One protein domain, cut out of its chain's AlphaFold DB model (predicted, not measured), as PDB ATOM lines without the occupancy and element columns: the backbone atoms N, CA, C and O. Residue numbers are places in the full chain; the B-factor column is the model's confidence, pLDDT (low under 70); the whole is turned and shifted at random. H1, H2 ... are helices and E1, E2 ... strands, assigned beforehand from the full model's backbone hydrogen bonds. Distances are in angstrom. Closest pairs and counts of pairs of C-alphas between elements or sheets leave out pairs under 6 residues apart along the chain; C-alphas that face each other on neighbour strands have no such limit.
ATOM      1  N   VAL A  55     -48.291 -46.582   8.918       94.94
ATOM      2  CA  VAL A  55     -47.830 -47.083   7.620       94.94
ATOM      3  C   VAL A  55     -46.332 -46.867   7.533       94.94
ATOM      4  O   VAL A  55     -45.869 -45.730   7.442       94.94
ATOM      5  N   ILE A  56     -45.575 -47.957   7.585       93.75
ATOM      6  CA  ILE A  56     -44.119 -47.905   7.604       93.75
ATOM      7  C   ILE A  56     -43.568 -48.072   6.197       93.75
ATOM      8  O   ILE A  56     -43.928 -49.013   5.486       93.75
ATOM      9  N   PHE A  57     -42.676 -47.158   5.824       92.94
ATOM     10  CA  PHE A  57     -41.888 -47.216   4.601       92.94
ATOM     11  C   PHE A  57     -40.388 -47.187   4.909       92.94
ATOM     12  O   PHE A  57     -39.975 -46.689   5.962       92.94
ATOM     13  N   PRO A  58     -39.554 -47.657   3.973       88.62
ATOM     14  CA  PRO A  58     -38.110 -47.606   4.146       88.62
ATOM     15  C   PRO A  58     -37.523 -46.196   4.156       88.62
ATOM     16  O   PRO A  58     -36.603 -45.920   4.924       88.62
ATOM     17  N   THR A  59     -38.034 -45.299   3.309       89.50
ATOM     18  CA  THR A  59     -37.475 -43.950   3.138       89.50
ATOM     19  C   THR A  59     -38.490 -42.837   3.348       89.50
ATOM     20  O   THR A  59     -39.700 -43.027   3.220       89.50
ATOM     21  N   ASN A  60     -37.980 -41.636   3.648       88.88
ATOM     22  CA  ASN A  60     -38.808 -40.431   3.730       88.88
ATOM     23  C   ASN A  60     -39.466 -40.107   2.378       88.88
ATOM     24  O   ASN A  60     -40.633 -39.737   2.352       88.88
ATOM     25  N   GLU A  61     -38.767 -40.322   1.260       90.25
ATOM     26  CA  GLU A  61     -39.316 -40.093  -0.081       90.25
ATOM     27  C   GLU A  61     -40.543 -40.974  -0.361       90.25
ATOM     28  O   GLU A  61     -41.557 -40.503  -0.888       90.25
ATOM     29  N   GLU A  62     -40.494 -42.247   0.039       91.69
ATOM     30  CA  GLU A  62     -41.634 -43.159  -0.068       91.69
ATOM     31  C   GLU A  62     -42.784 -42.746   0.857       91.69
ATOM     32  O   GLU A  62     -43.943 -42.780   0.427       91.69
ATOM     33  N   CYS A  63     -42.482 -42.299   2.084       92.19
ATOM     34  CA  CYS A  63     -43.479 -41.752   3.010       92.19
ATOM     35  C   CYS A  63     -44.211 -40.556   2.388       92.19
ATOM     36  O   CYS A  63     -45.445 -40.536   2.346       92.19
ATOM     37  N   ASP A  64     -43.459 -39.589   1.863       91.06
ATOM     38  CA  ASP A  64     -43.993 -38.362   1.273       91.06
ATOM     39  C   ASP A  64     -44.791 -38.664   0.003       91.06
ATOM     40  O   ASP A  64     -45.891 -38.143  -0.203       91.06
ATOM     41  N   SER A  65     -44.281 -39.561  -0.840       92.12
ATOM     42  CA  SER A  65     -44.963 -40.009  -2.054       92.12
ATOM     43  C   SER A  65     -46.276 -40.719  -1.737       92.12
ATOM     44  O   SER A  65     -47.300 -40.448  -2.374       92.12
ATOM     45  N   TYR A  66     -46.281 -41.607  -0.739       93.19
ATOM     46  CA  TYR A  66     -47.495 -42.271  -0.272       93.19
ATOM     47  C   TYR A  66     -48.505 -41.267   0.276       93.19
ATOM     48  O   TYR A  66     -49.670 -41.296  -0.126       93.19
ATOM     49  N   ALA A  67     -48.060 -40.342   1.125       92.94
ATOM     50  CA  ALA A  67     -48.920 -39.319   1.690       92.94
ATOM     51  C   ALA A  67     -49.542 -38.433   0.603       92.94
ATOM     52  O   ALA A  67     -50.762 -38.283   0.573       92.94
ATOM     53  N   ARG A  68     -48.748 -37.929  -0.353       92.62
ATOM     54  CA  ARG A  68     -49.257 -37.133  -1.484       92.62
ATOM     55  C   ARG A  68     -50.276 -37.911  -2.314       92.62
ATOM     56  O   ARG A  68     -51.323 -37.364  -2.649       92.62
ATOM     57  N   ARG A  69     -50.016 -39.188  -2.628       92.94
ATOM     58  CA  ARG A  69     -50.984 -40.039  -3.348       92.94
ATOM     59  C   ARG A  69     -52.272 -40.249  -2.553       92.94
ATOM     60  O   ARG A  69     -53.338 -40.229  -3.157       92.94
ATOM     61  N   LYS A  70     -52.186 -40.459  -1.234       92.50
ATOM     62  CA  LYS A  70     -53.360 -40.639  -0.366       92.50
ATOM     63  C   LYS A  70     -54.190 -39.356  -0.318       92.50
ATOM     64  O   LYS A  70     -55.382 -39.416  -0.578       92.50
ATOM     65  N   ILE A  71     -53.545 -38.211  -0.093       93.75
ATOM     66  CA  ILE A  71     -54.194 -36.893  -0.009       93.75
ATOM     67  C   ILE A  71     -54.886 -36.522  -1.321       93.75
ATOM     68  O   ILE A  71     -56.032 -36.100  -1.294       93.75
ATOM     69  N   ARG A  72     -54.239 -36.736  -2.476       91.38
ATOM     70  CA  ARG A  72     -54.828 -36.427  -3.796       91.38
ATOM     71  C   ARG A  72     -56.111 -37.197  -4.108       91.38
ATOM     72  O   ARG A  72     -56.868 -36.771  -4.967       91.38
ATOM     73  N   LYS A  73     -56.325 -38.346  -3.464       92.94
ATOM     74  CA  LYS A  73     -57.544 -39.147  -3.631       92.94
ATOM     75  C   LYS A  73     -58.673 -38.696  -2.706       92.94
ATOM     76  O   LYS A  73     -59.810 -39.112  -2.916       92.94
ATOM     77  N   LEU A  74     -58.373 -37.890  -1.687       92.25
ATOM     78  CA  LEU A  74     -59.385 -37.386  -0.769       92.25
ATOM     79  C   LEU A  74     -60.273 -36.372  -1.489       92.25
ATOM     80  O   LEU A  74     -59.784 -35.500  -2.199       92.25
ATOM     81  N   GLN A  75     -61.575 -36.474  -1.254       92.50
ATOM     82  CA  GLN A  75     -62.575 -35.520  -1.734       92.50
ATOM     83  C   GLN A  75     -62.854 -34.475  -0.645       92.50
ATOM     84  O   GLN A  75     -63.990 -34.288  -0.219       92.50
ATOM     85  N   VAL A  76     -61.790 -33.853  -0.126       93.44
ATOM     86  CA  VAL A  76     -61.857 -32.836   0.938       93.44
ATOM     87  C   VAL A  76     -60.993 -31.630   0.574       93.44
ATOM     88  O   VAL A  76     -60.042 -31.781  -0.197       93.44
ATOM     89  N   PRO A  77     -61.262 -30.441   1.137       93.12
ATOM     90  CA  PRO A  77     -60.376 -29.295   0.984       93.12
ATOM     91  C   PRO A  77     -58.963 -29.603   1.500       93.12
ATOM     92  O   PRO A  77     -58.776 -30.021   2.644       93.12
ATOM     93  N   VAL A  78     -57.960 -29.379   0.649       94.81
ATOM     94  CA  VAL A  78     -56.543 -29.570   0.976       94.81
ATOM     95  C   VAL A  78     -55.848 -28.218   0.981       94.81
ATOM     96  O   VAL A  78     -55.875 -27.483  -0.004       94.81
ATOM     97  N   LEU A  79     -55.178 -27.914   2.084       93.44
ATOM     98  CA  LEU A  79     -54.342 -26.740   2.243       93.44
ATOM     99  C   LEU A  79     -52.896 -27.066   1.861       93.44
ATOM    100  O   LEU A  79     -52.334 -28.080   2.282       93.44
ATOM    101  N   ARG A  80     -52.278 -26.170   1.090       93.56
ATOM    102  CA  ARG A  80     -50.847 -26.203   0.792       93.56
ATOM    103  C   ARG A  80     -50.119 -25.214   1.696       93.56
ATOM    104  O   ARG A  80     -50.360 -24.014   1.628       93.56
ATOM    105  N   LEU A  81     -49.220 -25.726   2.526       93.62
ATOM    106  CA  LEU A  81     -48.411 -24.951   3.454       93.62
ATOM    107  C   LEU A  81     -46.987 -24.817   2.906       93.62
ATOM    108  O   LEU A  81     -46.150 -25.703   3.091       93.62
ATOM    109  N   ALA A  82     -46.724 -23.698   2.232       93.06
ATOM    110  CA  ALA A  82     -45.372 -23.258   1.897       93.06
ATOM    111  C   ALA A  82     -44.697 -22.588   3.114       93.06
ATOM    112  O   ALA A  82     -45.390 -22.113   4.028       93.06
ATOM    113  N   PRO A  83     -43.359 -22.491   3.149       92.94
ATOM    114  CA  PRO A  83     -42.683 -21.565   4.049       92.94
ATOM    115  C   PRO A  83     -43.128 -20.117   3.788       92.94
ATOM    116  O   PRO A  83     -43.292 -19.713   2.643       92.94
ATOM    117  N   VAL A  84     -43.291 -19.319   4.847       89.19
ATOM    118  CA  VAL A  84     -43.940 -17.989   4.808       89.19
ATOM    119  C   VAL A  84     -43.280 -17.015   3.823       89.19
ATOM    120  O   VAL A  84     -43.968 -16.196   3.228       89.19
ATOM    121  N   ASN A  85     -41.962 -17.115   3.640       84.44
ATOM    122  CA  ASN A  85     -41.180 -16.229   2.769       84.44
ATOM    123  C   ASN A  85     -40.603 -16.964   1.546       84.44
ATOM    124  O   ASN A  85     -39.596 -16.532   0.992       84.44
ATOM    125  N   ALA A  86     -41.182 -18.103   1.162       86.19
ATOM    126  CA  ALA A  86     -40.747 -18.867  -0.000       86.19
ATOM    127  C   ALA A  86     -41.849 -18.907  -1.061       86.19
ATOM    128  O   ALA A  86     -43.039 -18.910  -0.743       86.19
ATOM    129  N   ALA A  87     -41.448 -18.978  -2.330       86.50
ATOM    130  CA  ALA A  87     -42.380 -19.295  -3.402       86.50
ATOM    131  C   ALA A  87     -42.952 -20.705  -3.188       86.50
ATOM    132  O   ALA A  87     -42.228 -21.619  -2.786       86.50
ATOM    133  N   SER A  88     -44.246 -20.882  -3.463       87.12
ATOM    134  CA  SER A  88     -44.882 -22.198  -3.377       87.12
ATOM    135  C   SER A  88     -44.264 -23.162  -4.389       87.12
ATOM    136  O   SER A  88     -44.035 -22.809  -5.546       87.12
ATOM    137  N   THR A  89     -44.030 -24.398  -3.960       89.50
ATOM    138  CA  THR A  89     -43.448 -25.462  -4.778       89.50
ATOM    139  C   THR A  89     -44.336 -26.707  -4.801       89.50
ATOM    140  O   THR A  89     -45.290 -26.860  -4.035       89.50
ATOM    141  N   VAL A  90     -43.999 -27.664  -5.668       84.25
ATOM    142  CA  VAL A  90     -44.645 -28.990  -5.690       84.25
ATOM    143  C   VAL A  90     -44.355 -29.825  -4.436       84.25
ATOM    144  O   VAL A  90     -45.058 -30.805  -4.175       84.25
ATOM    145  N   ASN A  91     -43.331 -29.444  -3.667       84.62
ATOM    146  CA  ASN A  91     -42.874 -30.166  -2.485       84.62
ATOM    147  C   ASN A  91     -43.483 -29.648  -1.182       84.62
ATOM    148  O   ASN A  91     -43.282 -30.290  -0.149       84.62
ATOM    149  N   ASP A  92     -44.249 -28.558  -1.242       91.06
ATOM    150  CA  ASP A  92     -44.917 -27.954  -0.093       91.06
ATOM    151  C   ASP A  92     -45.766 -28.971   0.678       91.06
ATOM    152  O   ASP A  92     -46.309 -29.941   0.127       91.06
ATOM    153  N   LEU A  93     -45.910 -28.726   1.978       92.56
ATOM    154  CA  LEU A  93     -46.649 -29.616   2.854       92.56
ATOM    155  C   LEU A  93     -48.148 -29.531   2.538       92.56
ATOM    156  O   LEU A  93     -48.770 -28.482   2.680       92.56
ATOM    157  N   LEU A  94     -48.737 -30.656   2.132       94.38
ATOM    158  CA  LEU A  94     -50.177 -30.773   1.904       94.38
ATOM    159  C   LEU A  94     -50.862 -31.306   3.161       94.38
ATOM    160  O   LEU A  94     -50.499 -32.373   3.667       94.38
ATOM    161  N   VAL A  95     -51.873 -30.586   3.638       95.00
ATOM    162  CA  VAL A  95     -52.645 -30.946   4.829       95.00
ATOM    163  C   VAL A  95     -54.142 -30.758   4.614       95.00
ATOM    164  O   VAL A  95     -54.569 -30.069   3.699       95.00
ATOM    165  N   TYR A  96     -54.943 -31.383   5.464       95.19
ATOM    166  CA  TYR A  96     -56.400 -31.299   5.481       95.19
ATOM    167  C   TYR A  96     -56.871 -31.458   6.933       95.19
ATOM    168  O   TYR A  96     -56.093 -31.883   7.795       95.19
ATOM    169  N   GLU A  97     -58.118 -31.105   7.232       95.31
ATOM    170  CA  GLU A  97     -58.682 -31.348   8.565       95.31
ATOM    171  C   GLU A  97     -58.789 -32.857   8.830       95.31
ATOM    172  O   GLU A  97     -59.227 -33.627   7.982       95.31
ATOM    173  N   GLY A  98     -58.310 -33.298   9.990       94.12
ATOM    174  CA  GLY A  98     -58.116 -34.704  10.346       94.12
ATOM    175  C   GLY A  98     -56.749 -35.285   9.960       94.12
ATOM    176  O   GLY A  98     -56.433 -36.407  10.364       94.12
ATOM    177  N   ALA A  99     -55.900 -34.553   9.227       94.38
ATOM    178  CA  ALA A  99     -54.585 -35.056   8.826       94.38
ATOM    179  C   ALA A  99     -53.701 -35.388  10.039       94.38
ATOM    180  O   ALA A  99     -53.486 -34.543  10.910       94.38
ATOM    181  N   LYS A 100     -53.137 -36.604  10.055       94.44
ATOM    182  CA  LYS A 100     -52.158 -37.044  11.057       94.44
ATOM    183  C   LYS A 100     -50.776 -36.484  10.737       94.44
ATOM    184  O   LYS A 100     -50.153 -36.921   9.779       94.44
ATOM    185  N   VAL A 101     -50.279 -35.574  11.559       95.38
ATOM    186  CA  VAL A 101     -48.993 -34.890  11.404       95.38
ATOM    187  C   VAL A 101     -48.041 -35.226  12.551       95.38
ATOM    188  O   VAL A 101     -48.440 -35.767  13.579       95.38
ATOM    189  N   GLN A 102     -46.761 -34.921  12.362       94.25
ATOM    190  CA  GLN A 102     -45.720 -35.067  13.375       94.25
ATOM    191  C   GLN A 102     -45.056 -33.714  13.611       94.25
ATOM    192  O   GLN A 102     -44.675 -33.048  12.647       94.25
ATOM    193  N   ILE A 103     -44.879 -33.341  14.875       94.94
ATOM    194  CA  ILE A 103     -44.122 -32.154  15.279       94.94
ATOM    195  C   ILE A 103     -42.631 -32.372  14.973       94.94
ATOM    196  O   ILE A 103     -42.107 -33.458  15.211       94.94
ATOM    197  N   ILE A 104     -41.947 -31.369  14.412       93.44
ATOM    198  CA  ILE A 104     -40.549 -31.501  13.931       93.44
ATOM    199  C   ILE A 104     -39.512 -30.734  14.757       93.44
ATOM    200  O   ILE A 104     -38.318 -30.816  14.481       93.44
ATOM    201  N   THR A 105     -39.955 -29.960  15.744       93.38
ATOM    202  CA  THR A 105     -39.085 -29.208  16.653       93.38
ATOM    203  C   THR A 105     -39.733 -29.111  18.028       93.38
ATOM    204  O   THR A 105     -40.943 -29.280  18.168       93.38
ATOM    205  N   ASN A 106     -38.936 -28.839  19.053       92.25
ATOM    206  CA  ASN A 106     -39.447 -28.645  20.400       92.25
ATOM    207  C   ASN A 106     -40.206 -27.317  20.475       92.25
ATOM    208  O   ASN A 106     -39.598 -26.250  20.488       92.25
ATOM    209  N   ILE A 107     -41.536 -27.392  20.542       90.00
ATOM    210  CA  ILE A 107     -42.401 -26.223  20.726       90.00
ATOM    211  C   ILE A 107     -42.409 -25.821  22.205       90.00
ATOM    212  O   ILE A 107     -42.282 -24.645  22.529       90.00
ATOM    213  N   SER A 108     -42.553 -26.799  23.106       87.94
ATOM    214  CA  SER A 108     -42.468 -26.601  24.555       87.94
ATOM    215  C   SER A 108     -42.110 -27.908  25.253       87.94
ATOM    216  O   SER A 108     -42.967 -28.762  25.476       87.94
ATOM    217  N   VAL A 109     -40.842 -28.052  25.643       87.12
ATOM    218  CA  VAL A 109     -40.359 -29.247  26.358       87.12
ATOM    219  C   VAL A 109     -41.074 -29.413  27.698       87.12
ATOM    220  O   VAL A 109     -41.515 -30.508  28.025       87.12
ATOM    221  N   ARG A 110     -41.270 -28.314  28.440       85.88
ATOM    222  CA  ARG A 110     -41.957 -28.326  29.742       85.88
ATOM    223  C   ARG A 110     -43.386 -28.856  29.648       85.88
ATOM    224  O   ARG A 110     -43.866 -29.477  30.587       85.88
ATOM    225  N   ALA A 111     -44.060 -28.592  28.534       82.31
ATOM    226  CA  ALA A 111     -45.420 -29.056  28.304       82.31
ATOM    227  C   ALA A 111     -45.473 -30.429  27.603       82.31
ATOM    228  O   ALA A 111     -46.556 -30.916  27.314       82.31
ATOM    229  N   GLY A 112     -44.329 -31.047  27.286       84.56
ATOM    230  CA  GLY A 112     -44.284 -32.293  26.513       84.56
ATOM    231  C   GLY A 112     -44.608 -32.118  25.025       84.56
ATOM    232  O   GLY A 112     -44.848 -33.097  24.329       84.56
ATOM    233  N   LEU A 113     -44.603 -30.882  24.512       89.12
ATOM    234  CA  LEU A 113     -44.785 -30.566  23.094       89.12
ATOM    235  C   LEU A 113     -43.431 -30.583  22.380       89.12
ATOM    236  O   LEU A 113     -42.861 -29.549  22.014       89.12
ATOM    237  N   THR A 114     -42.877 -31.780  22.262       91.31
ATOM    238  CA  THR A 114     -41.530 -32.001  21.747       91.31
ATOM    239  C   THR A 114     -41.541 -32.411  20.282       91.31
ATOM    240  O   THR A 114     -42.580 -32.712  19.688       91.31
ATOM    241  N   ASN A 115     -40.350 -32.439  19.692       92.00
ATOM    242  CA  ASN A 115     -40.131 -33.123  18.429       92.00
ATOM    243  C   ASN A 115     -40.699 -34.555  18.492       92.00
ATOM    244  O   ASN A 115     -40.699 -35.200  19.538       92.00
ATOM    245  N   GLU A 116     -41.176 -35.031  17.349       90.06
ATOM    246  CA  GLU A 116     -41.748 -36.354  17.104       90.06
ATOM    247  C   GLU A 116     -43.145 -36.639  17.657       90.06
ATOM    248  O   GLU A 116     -43.743 -37.633  17.228       90.06
ATOM    249  N   CYS A 117     -43.702 -35.766  18.501       91.75
ATOM    250  CA  CYS A 117     -45.088 -35.873  18.949       91.75
ATOM    251  C   CYS A 117     -46.040 -35.970  17.749       91.75
ATOM    252  O   CYS A 117     -45.979 -35.167  16.811       91.75
ATOM    253  N   LEU A 118     -46.918 -36.970  17.783       92.88
ATOM    254  CA  LEU A 118     -47.964 -37.150  16.787       92.88
ATOM    255  C   LEU A 118     -49.160 -36.275  17.139       92.88
ATOM    256  O   LEU A 118     -49.494 -36.079  18.308       92.88
ATOM    257  N   ALA A 119     -49.802 -35.737  16.113       95.25
ATOM    258  CA  ALA A 119     -50.975 -34.903  16.274       95.25
ATOM    259  C   ALA A 119     -51.934 -35.057  15.097       95.25
ATOM    260  O   ALA A 119     -51.553 -35.518  14.020       95.25
ATOM    261  N   ARG A 120     -53.179 -34.621  15.277       96.38
ATOM    262  CA  ARG A 120     -54.142 -34.426  14.192       96.38
ATOM    263  C   ARG A 120     -54.472 -32.954  14.038       96.38
ATOM    264  O   ARG A 120     -54.685 -32.260  15.030       96.38
ATOM    265  N   ILE A 121     -54.530 -32.478  12.800       96.88
ATOM    266  CA  ILE A 121     -55.040 -31.135  12.523       96.88
ATOM    267  C   ILE A 121     -56.542 -31.154  12.759       96.88
ATOM    268  O   ILE A 121     -57.258 -31.865  12.067       96.88
ATOM    269  N   ILE A 122     -57.018 -30.370  13.717       96.88
ATOM    270  CA  ILE A 122     -58.452 -30.183  13.938       96.88
ATOM    271  C   ILE A 122     -58.982 -29.182  12.921       96.88
ATOM    272  O   ILE A 122     -59.978 -29.440  12.260       96.88
ATOM    273  N   ARG A 123     -58.301 -28.038  12.798       94.75
ATOM    274  CA  ARG A 123     -58.707 -26.944  11.913       94.75
ATOM    275  C   ARG A 123     -57.567 -25.984  11.622       94.75
ATOM    276  O   ARG A 123     -56.633 -25.852  12.418       94.75
ATOM    277  N   SER A 124     -57.691 -25.262  10.517       94.44
ATOM    278  CA  SER A 124     -56.838 -24.112  10.188       94.44
ATOM    279  C   SER A 124     -57.604 -22.815  10.450       94.44
ATOM    280  O   SER A 124     -58.778 -22.719  10.099       94.44
ATOM    281  N   VAL A 125     -56.973 -21.825  11.085       93.50
ATOM    282  CA  VAL A 125     -57.626 -20.556  11.443       93.50
ATOM    283  C   VAL A 125     -57.001 -19.401  10.673       93.50
ATOM    284  O   VAL A 125     -55.784 -19.212  10.684       93.50
ATOM    285  N   PHE A 126     -57.863 -18.623  10.020       93.44
ATOM    286  CA  PHE A 126     -57.499 -17.504   9.160       93.44
ATOM    287  C   PHE A 126     -58.109 -16.221   9.716       93.44
ATOM    288  O   PHE A 126     -59.322 -16.132   9.907       93.44
ATOM    289  N   PHE A 127     -57.283 -15.206   9.936       90.94
ATOM    290  CA  PHE A 127     -57.742 -13.852  10.205       90.94
ATOM    291  C   PHE A 127     -57.628 -12.993   8.952       90.94
ATOM    292  O   PHE A 127     -56.755 -13.196   8.110       90.94
ATOM    293  N   LYS A 128     -58.495 -11.978   8.855       88.19
ATOM    294  CA  LYS A 128     -58.449 -10.956   7.794       88.19
ATOM    295  C   LYS A 128     -58.450 -11.542   6.368       88.19
ATOM    296  O   LYS A 128     -57.821 -10.974   5.486       88.19
ATOM    297  N   GLN A 129     -59.126 -12.681   6.165       76.50
ATOM    298  CA  GLN A 129     -59.312 -13.327   4.853       76.50
ATOM    299  C   GLN A 129     -57.996 -13.659   4.117       76.50
ATOM    300  O   GLN A 129     -57.935 -13.661   2.889       76.50
ATOM    301  N   LYS A 130     -56.921 -13.951   4.860       82.38
ATOM    302  CA  LYS A 130     -55.652 -14.410   4.282       82.38
ATOM    303  C   LYS A 130     -55.797 -15.786   3.627       82.38
ATOM    304  O   LYS A 130     -56.595 -16.610   4.059       82.38
ATOM    305  N   THR A 131     -54.936 -16.067   2.651       81.94
ATOM    306  CA  THR A 131     -54.793 -17.394   2.024       81.94
ATOM    307  C   THR A 131     -53.913 -18.354   2.831       81.94
ATOM    308  O   THR A 131     -53.947 -19.560   2.603       81.94
ATOM    309  N   TYR A 132     -53.142 -17.835   3.790       89.31
ATOM    310  CA  TYR A 132     -52.278 -18.606   4.683       89.31
ATOM    311  C   TYR A 132     -52.802 -18.525   6.122       89.31
ATOM    312  O   TYR A 132     -53.117 -17.419   6.573       89.31
ATOM    313  N   PRO A 133     -52.899 -19.648   6.857       93.50
ATOM    314  CA  PRO A 133     -53.469 -19.637   8.199       93.50
ATOM    315  C   PRO A 133     -52.546 -18.933   9.198       93.50
ATOM    316  O   PRO A 133     -51.324 -19.075   9.156       93.50
ATOM    317  N   ASP A 134     -53.134 -18.204  10.144       93.69
ATOM    318  CA  ASP A 134     -52.391 -17.554  11.227       93.69
ATOM    319  C   ASP A 134     -51.963 -18.572  12.297       93.69
ATOM    320  O   ASP A 134     -50.886 -18.450  12.890       93.69
ATOM    321  N   PHE A 135     -52.787 -19.598  12.527       94.50
ATOM    322  CA  PHE A 135     -52.429 -20.782  13.302       94.50
ATOM    323  C   PHE A 135     -53.234 -22.010  12.869       94.50
ATOM    324  O   PHE A 135     -54.309 -21.908  12.275       94.50
ATOM    325  N   ILE A 136     -52.714 -23.182  13.214       95.62
ATOM    326  CA  ILE A 136     -53.412 -24.464  13.104       95.62
ATOM    327  C   ILE A 136     -53.738 -24.972  14.506       95.62
ATOM    328  O   ILE A 136     -52.948 -24.791  15.429       95.62
ATOM    329  N   ILE A 137     -54.898 -25.597  14.678       96.94
ATOM    330  CA  ILE A 137     -55.259 -26.263  15.930       96.94
ATOM    331  C   ILE A 137     -54.871 -27.735  15.817       96.94
ATOM    332  O   ILE A 137     -55.342 -28.430  14.914       96.94
ATOM    333  N   LEU A 138     -54.032 -28.210  16.736       96.56
ATOM    334  CA  LEU A 138     -53.557 -29.589  16.782       96.56
ATOM    335  C   LEU A 138     -54.129 -30.340  17.986       96.56
ATOM    336  O   LEU A 138     -53.950 -29.920  19.126       96.56
ATOM    337  N   GLN A 139     -54.743 -31.493  17.746       96.25
ATOM    338  CA  GLN A 139     -54.972 -32.496  18.780       96.25
ATOM    339  C   GLN A 139     -53.690 -33.316  18.931       96.25
ATOM    340  O   GLN A 139     -53.389 -34.133  18.064       96.25
ATOM    341  N   VAL A 140     -52.912 -33.078  19.984       94.75
ATOM    342  CA  VAL A 140     -51.635 -33.778  20.209       94.75
ATOM    343  C   VAL A 140     -51.879 -35.059  21.009       94.75
ATOM    344  O   VAL A 140     -52.593 -35.037  22.011       94.75
ATOM    345  N   GLU A 141     -51.314 -36.182  20.560       90.50
ATOM    346  CA  GLU A 141     -51.443 -37.471  21.250       90.50
ATOM    347  C   GLU A 141     -50.856 -37.375  22.671       90.50
ATOM    348  O   GLU A 141     -49.742 -36.887  22.862       90.50
ATOM    349  N   GLY A 142     -51.615 -37.823  23.677       87.50
ATOM    350  CA  GLY A 142     -51.196 -37.787  25.085       87.50
ATOM    351  C   GLY A 142     -51.281 -36.413  25.762       87.50
ATOM    352  O   GLY A 142     -50.900 -36.291  26.923       87.50
ATOM    353  N   TRP A 143     -51.787 -35.381  25.081       90.44
ATOM    354  CA  TRP A 143     -51.973 -34.066  25.689       90.44
ATOM    355  C   TRP A 143     -53.131 -34.055  26.694       90.44
ATOM    356  O   TRP A 143     -54.266 -34.379  26.348       90.44
ATOM    357  N   THR A 144     -52.851 -33.616  27.922       87.88
ATOM    358  CA  THR A 144     -53.831 -33.510  29.021       87.88
ATOM    359  C   THR A 144     -54.015 -32.081  29.538       87.88
ATOM    360  O   THR A 144     -54.786 -31.849  30.465       87.88
ATOM    361  N   GLY A 145     -53.306 -31.110  28.957       87.94
ATOM    362  CA  GLY A 145     -53.390 -29.709  29.361       87.94
ATOM    363  C   GLY A 145     -54.581 -28.956  28.746       87.94
ATOM    364  O   GLY A 145     -55.378 -29.524  27.994       87.94
ATOM    365  N   PRO A 146     -54.684 -27.641  29.006       90.06
ATOM    366  CA  PRO A 146     -55.737 -26.797  28.443       90.06
ATOM    367  C   PRO A 146     -55.751 -26.819  26.912       90.06
ATOM    368  O   PRO A 146     -54.703 -26.915  26.269       90.06
ATOM    369  N   THR A 147     -56.940 -26.696  26.323       93.12
ATOM    370  CA  THR A 147     -57.126 -26.641  24.867       93.12
ATOM    371  C   THR A 147     -58.015 -25.467  24.469       93.12
ATOM    372  O   THR A 147     -58.827 -24.981  25.252       93.12
ATOM    373  N   ILE A 148     -57.854 -25.009  23.228       89.81
ATOM    374  CA  ILE A 148     -58.694 -23.998  22.587       89.81
ATOM    375  C   ILE A 148     -59.235 -24.625  21.300       89.81
ATOM    376  O   ILE A 148     -58.473 -25.150  20.491       89.81
ATOM    377  N   PHE A 149     -60.558 -24.601  21.113       87.50
ATOM    378  CA  PHE A 149     -61.235 -25.317  20.018       87.50
ATOM    379  C   PHE A 149     -60.885 -26.818  19.957       87.50
ATOM    380  O   PHE A 149     -60.725 -27.379  18.876       87.50
ATOM    381  N   GLY A 150     -60.726 -27.458  21.121       89.00
ATOM    382  CA  GLY A 150     -60.434 -28.892  21.229       89.00
ATOM    383  C   GLY A 150     -58.976 -29.288  20.977       89.00
ATOM    384  O   GLY A 150     -58.663 -30.475  21.026       89.00
ATOM    385  N   GLY A 151     -58.068 -28.334  20.732       93.56
ATOM    386  CA  GLY A 151     -56.643 -28.623  20.566       93.56
ATOM    387  C   GLY A 151     -55.727 -27.459  20.927       93.56
ATOM    388  O   GLY A 151     -56.124 -26.494  21.575       93.56
ATOM    389  N   LEU A 152     -54.470 -27.559  20.514       94.75
ATOM    390  CA  LEU A 152     -53.443 -26.559  20.763       94.75
ATOM    391  C   LEU A 152     -53.239 -25.659  19.549       94.75
ATOM    392  O   LEU A 152     -52.973 -26.174  18.460       94.75
ATOM    393  N   PRO A 153     -53.307 -24.326  19.709       94.75
ATOM    394  CA  PRO A 153     -52.952 -23.413  18.640       94.75
ATOM    395  C   PRO A 153     -51.440 -23.422  18.428       94.75
ATOM    396  O   PRO A 153     -50.661 -23.015  19.289       94.75
ATOM    397  N   VAL A 154     -51.021 -23.852  17.245       94.75
ATOM    398  CA  VAL A 154     -49.627 -23.842  16.812       94.75
ATOM    399  C   VAL A 154     -49.467 -22.822  15.697       94.75
ATOM    400  O   VAL A 154     -50.190 -22.841  14.704       94.75
ATOM    401  N   LYS A 155     -48.507 -21.914  15.877       94.81
ATOM    402  CA  LYS A 155     -48.121 -20.897  14.894       94.81
ATOM    403  C   LYS A 155     -46.910 -21.359  14.093       94.81
ATOM    404  O   LYS A 155     -46.210 -22.295  14.478       94.81
ATOM    405  N   VAL A 156     -46.638 -20.653  13.004       94.75
ATOM    406  CA  VAL A 156     -45.358 -20.764  12.302       94.75
ATOM    407  C   VAL A 156     -44.190 -20.416  13.228       94.75
ATOM    408  O   VAL A 156     -44.276 -19.499  14.047       94.75
ATOM    409  N   GLN A 157     -43.085 -21.133  13.070       93.94
ATOM    410  CA  GLN A 157     -41.835 -20.951  13.799       93.94
ATOM    411  C   GLN A 157     -40.669 -20.912  12.813       93.94
ATOM    412  O   GLN A 157     -40.797 -21.351  11.669       93.94
ATOM    413  N   TYR A 158     -39.531 -20.371  13.247       93.75
ATOM    414  CA  TYR A 158     -38.292 -20.509  12.494       93.75
ATOM    415  C   TYR A 158     -37.705 -21.898  12.752       93.75
ATOM    416  O   TYR A 158     -37.423 -22.258  13.894       93.75
ATOM    417  N   ILE A 159     -37.564 -22.689  11.694       92.19
ATOM    418  CA  ILE A 159     -37.029 -24.044  11.734       92.19
ATOM    419  C   ILE A 159     -35.558 -23.970  11.337       92.19
ATOM    420  O   ILE A 159     -35.221 -23.740  10.176       92.19
ATOM    421  N   TYR A 160     -34.675 -24.142  12.319       87.38
ATOM    422  CA  TYR A 160     -33.233 -23.971  12.130       87.38
ATOM    423  C   TYR A 160     -32.641 -24.977  11.144       87.38
ATOM    424  O   TYR A 160     -31.754 -24.614  10.383       87.38
ATOM    425  N   GLN A 161     -33.157 -26.210  11.101       85.56
ATOM    426  CA  GLN A 161     -32.617 -27.269  10.242       85.56
ATOM    427  C   GLN A 161     -32.698 -26.941   8.744       85.56
ATOM    428  O   GLN A 161     -31.918 -27.475   7.964       85.56
ATOM    429  N   ASN A 162     -33.650 -26.102   8.330       85.56
ATOM    430  CA  ASN A 162     -33.832 -25.712   6.930       85.56
ATOM    431  C   ASN A 162     -33.908 -24.194   6.724       85.56
ATOM    432  O   ASN A 162     -34.267 -23.751   5.638       85.56
ATOM    433  N   HIS A 163     -33.566 -23.406   7.746       89.56
ATOM    434  CA  HIS A 163     -33.540 -21.943   7.712       89.56
ATOM    435  C   HIS A 163     -34.842 -21.284   7.218       89.56
ATOM    436  O   HIS A 163     -34.818 -20.228   6.585       89.56
ATOM    437  N   GLN A 164     -35.996 -21.885   7.517       91.38
ATOM    438  CA  GLN A 164     -37.298 -21.444   7.005       91.38
ATOM    439  C   GLN A 164     -38.291 -21.124   8.120       91.38
ATOM    440  O   GLN A 164     -38.348 -21.797   9.145       91.38
ATOM    441  N   LYS A 165     -39.154 -20.129   7.881       93.88
ATOM    442  CA  LYS A 165     -40.318 -19.851   8.734       93.88
ATOM    443  C   LYS A 165     -41.529 -20.636   8.230       93.88
ATOM    444  O   LYS A 165     -42.024 -20.347   7.146       93.88
ATOM    445  N   GLN A 166     -42.005 -21.610   8.998       95.12
ATOM    446  CA  GLN A 166     -43.112 -22.499   8.616       95.12
ATOM    447  C   GLN A 166     -43.776 -23.125   9.846       95.12
ATOM    448  O   GLN A 166     -43.282 -22.978  10.963       95.12
ATOM    449  N   PHE A 167     -44.897 -23.825   9.671       96.19
ATOM    450  CA  PHE A 167     -45.462 -24.601  10.774       96.19
ATOM    451  C   PHE A 167     -44.500 -25.727  11.184       96.19
ATOM    452  O   PHE A 167     -43.966 -26.406  10.306       96.19
ATOM    453  N   PRO A 168     -44.284 -25.961  12.492       95.62
ATOM    454  CA  PRO A 168     -43.349 -26.962  13.008       95.62
ATOM    455  C   PRO A 168     -43.904 -28.391  12.896       95.62
ATOM    456  O   PRO A 168     -43.835 -29.169  13.846       95.62
ATOM    457  N   ILE A 169     -44.453 -28.753  11.738       95.56
ATOM    458  CA  ILE A 169     -45.057 -30.055  11.469       95.56
ATOM    459  C   ILE A 169     -44.606 -30.614  10.123       95.56
ATOM    460  O   ILE A 169     -44.245 -29.882   9.206       95.56
ATOM    461  N   LYS A 170     -44.690 -31.933   9.989       93.62
ATOM    462  CA  LYS A 170     -44.607 -32.652   8.717       93.62
ATOM    463  C   LYS A 170     -45.689 -33.715   8.651       93.62
ATOM    464  O   LYS A 170     -46.300 -34.060   9.664       93.62
ATOM    465  N   GLN A 171     -45.907 -34.255   7.462       92.81
ATOM    466  CA  GLN A 171     -46.906 -35.292   7.274       92.81
ATOM    467  C   GLN A 171     -46.501 -36.588   8.000       92.81
ATOM    468  O   GLN A 171     -45.329 -36.963   7.991       92.81
ATOM    469  N   ALA A 172     -47.458 -37.266   8.638       93.12
ATOM    470  CA  ALA A 172     -47.223 -38.502   9.396       93.12
ATOM    471  C   ALA A 172     -48.154 -39.655   8.986       93.12
ATOM    472  O   ALA A 172     -48.257 -40.651   9.703       93.12
ATOM    473  N   ILE A 173     -48.791 -39.534   7.812       92.00
ATOM    474  CA  ILE A 173     -49.528 -40.616   7.134       92.00
ATOM    475  C   ILE A 173     -48.621 -41.828   6.868       92.00
ATOM    476  O   ILE A 173     -49.052 -42.964   7.034       92.00
ATOM    477  N   GLY A 174     -47.391 -41.577   6.413       92.38
ATOM    478  CA  GLY A 174     -46.335 -42.575   6.264       92.38
ATOM    479  C   GLY A 174     -45.170 -42.223   7.181       92.38
ATOM    480  O   GLY A 174     -44.882 -41.044   7.392       92.38
ATOM    481  N   GLN A 175     -44.518 -43.230   7.752       91.69
ATOM    482  CA  GLN A 175     -43.407 -43.045   8.679       91.69
ATOM    483  C   GLN A 175     -42.264 -43.995   8.340       91.69
ATOM    484  O   GLN A 175     -42.480 -45.099   7.850       91.69
TER     485      GLN A 175
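AT A GLANCE: This is residues 55 to 175 of the 265 residues of the protein "ATP-dependent DNA helicase pif1" of Folsomia candida (UniProt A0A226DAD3). This is a small rounded body built on a strongly twisted and curled sheet of five strands, E7, E6, E5, E4 and E10; near its edge strand E10 lies the two-stranded hairpin of E2 and E3, and helix H1 packs on E3, away from the other end of the sheet. A second small hairpin, E8 and E9, is joined by short breaks to both edge strands of the sheet, and E10 and E4 lie nearest the middle. The 121 printed residues hold one named helix and ten named strands, in the order E1, H1, then E2 to E10, with the large sheet antiparallel throughout. The class is mixed, helices and strands, though under half of the residues, 52, are in named elements. The whole is compact, with a radius of gyration of the C-alphas of 14.0 A and spans of 36 by 35 by 32 A.

IN THESE COORDINATES: The printed part begins with strand E1, residues 55 to 57, whose C-alpha 55 is at (-47.830, -47.083, 7.620). Helix H1 follows, residues 60 to 72, 18.1 A from first to last C-alpha. The short strands E2, residues 79 to 81, and E3, residues 93 to 95, come next. E4, residues 100 to 103, is 10.3 A long. E5, residues 118 to 125, is the longest strand by residues, 19.9 A from C-alpha 118 at (-47.964, -37.150, 16.787) to C-alpha 125, and bends by 60 degrees at residue 122. E6, residues 135 to 140, is 14.7 A long. Four strands of three residues close the list: E7, residues 152 to 154, E8, 157 to 159, E9, 164 to 166, and E10, 169 to 171, which ends at C-alpha 171, (-46.906, -35.292, 7.274).

HOW THE PARTS SIT: The large sheet runs E7, E6, E5, E4, E10, with E7 and E10 as edge strands. E4, E5, E6 and E7 form a meander, each strand the antiparallel neighbour of the one before. N 101 and O 119 are 2.8 A apart between E4 and E5, N 122 and O 137 2.8 A between E5 and E6, and N 152 and O 138 2.8 A between E6 and E7. E10 is antiparallel to E4, at 142 degrees, with N 102 and O 170 at 2.9 A. From edge to edge the strands' lines turn by 96 degrees and the way across the sheet by 79 degrees. E7 runs on into E8 at 61 degrees, and E9 runs on into E10 at 77 degrees. E8 and E9 form a hairpin, with N 157 and O 166 at 2.8 A. The hairpin of E2 and E3 has N 79 and O 95 at 2.8 A. The closest C-alphas of E3 and E10, those of Leu 93 and Lys 170, are 6.9 A apart. Those of H1 and E3, Arg 68 and Leu 94, are 7.3 A apart. H1 is only just on the large sheet, with 5 pairs of C-alphas within 10 A, and only grazes it with residues 63 to 68. In H1 every O i to N i+4 pair is within hydrogen-bond range. E1 pairs with no named strand; its closest C-alpha to H1 is that of Phe 57, 5.9 A from Cys 63. E1 and E10 are apart.

THE WHOLE: The two C-alphas farthest apart, those of Pro 58 and Lys 128, are 42.1 A from each other, while the first and last printed C-alphas are 6.1 A apart. The printed part has no cut. The links E2 to E3, E4 to E5 and E6 to E7 are long; residues 104 to 117, between E4 and E5, form a stretch of 14 with no named element. The mean pLDDT of the printed part is 91.7, and no printed residue is under 70.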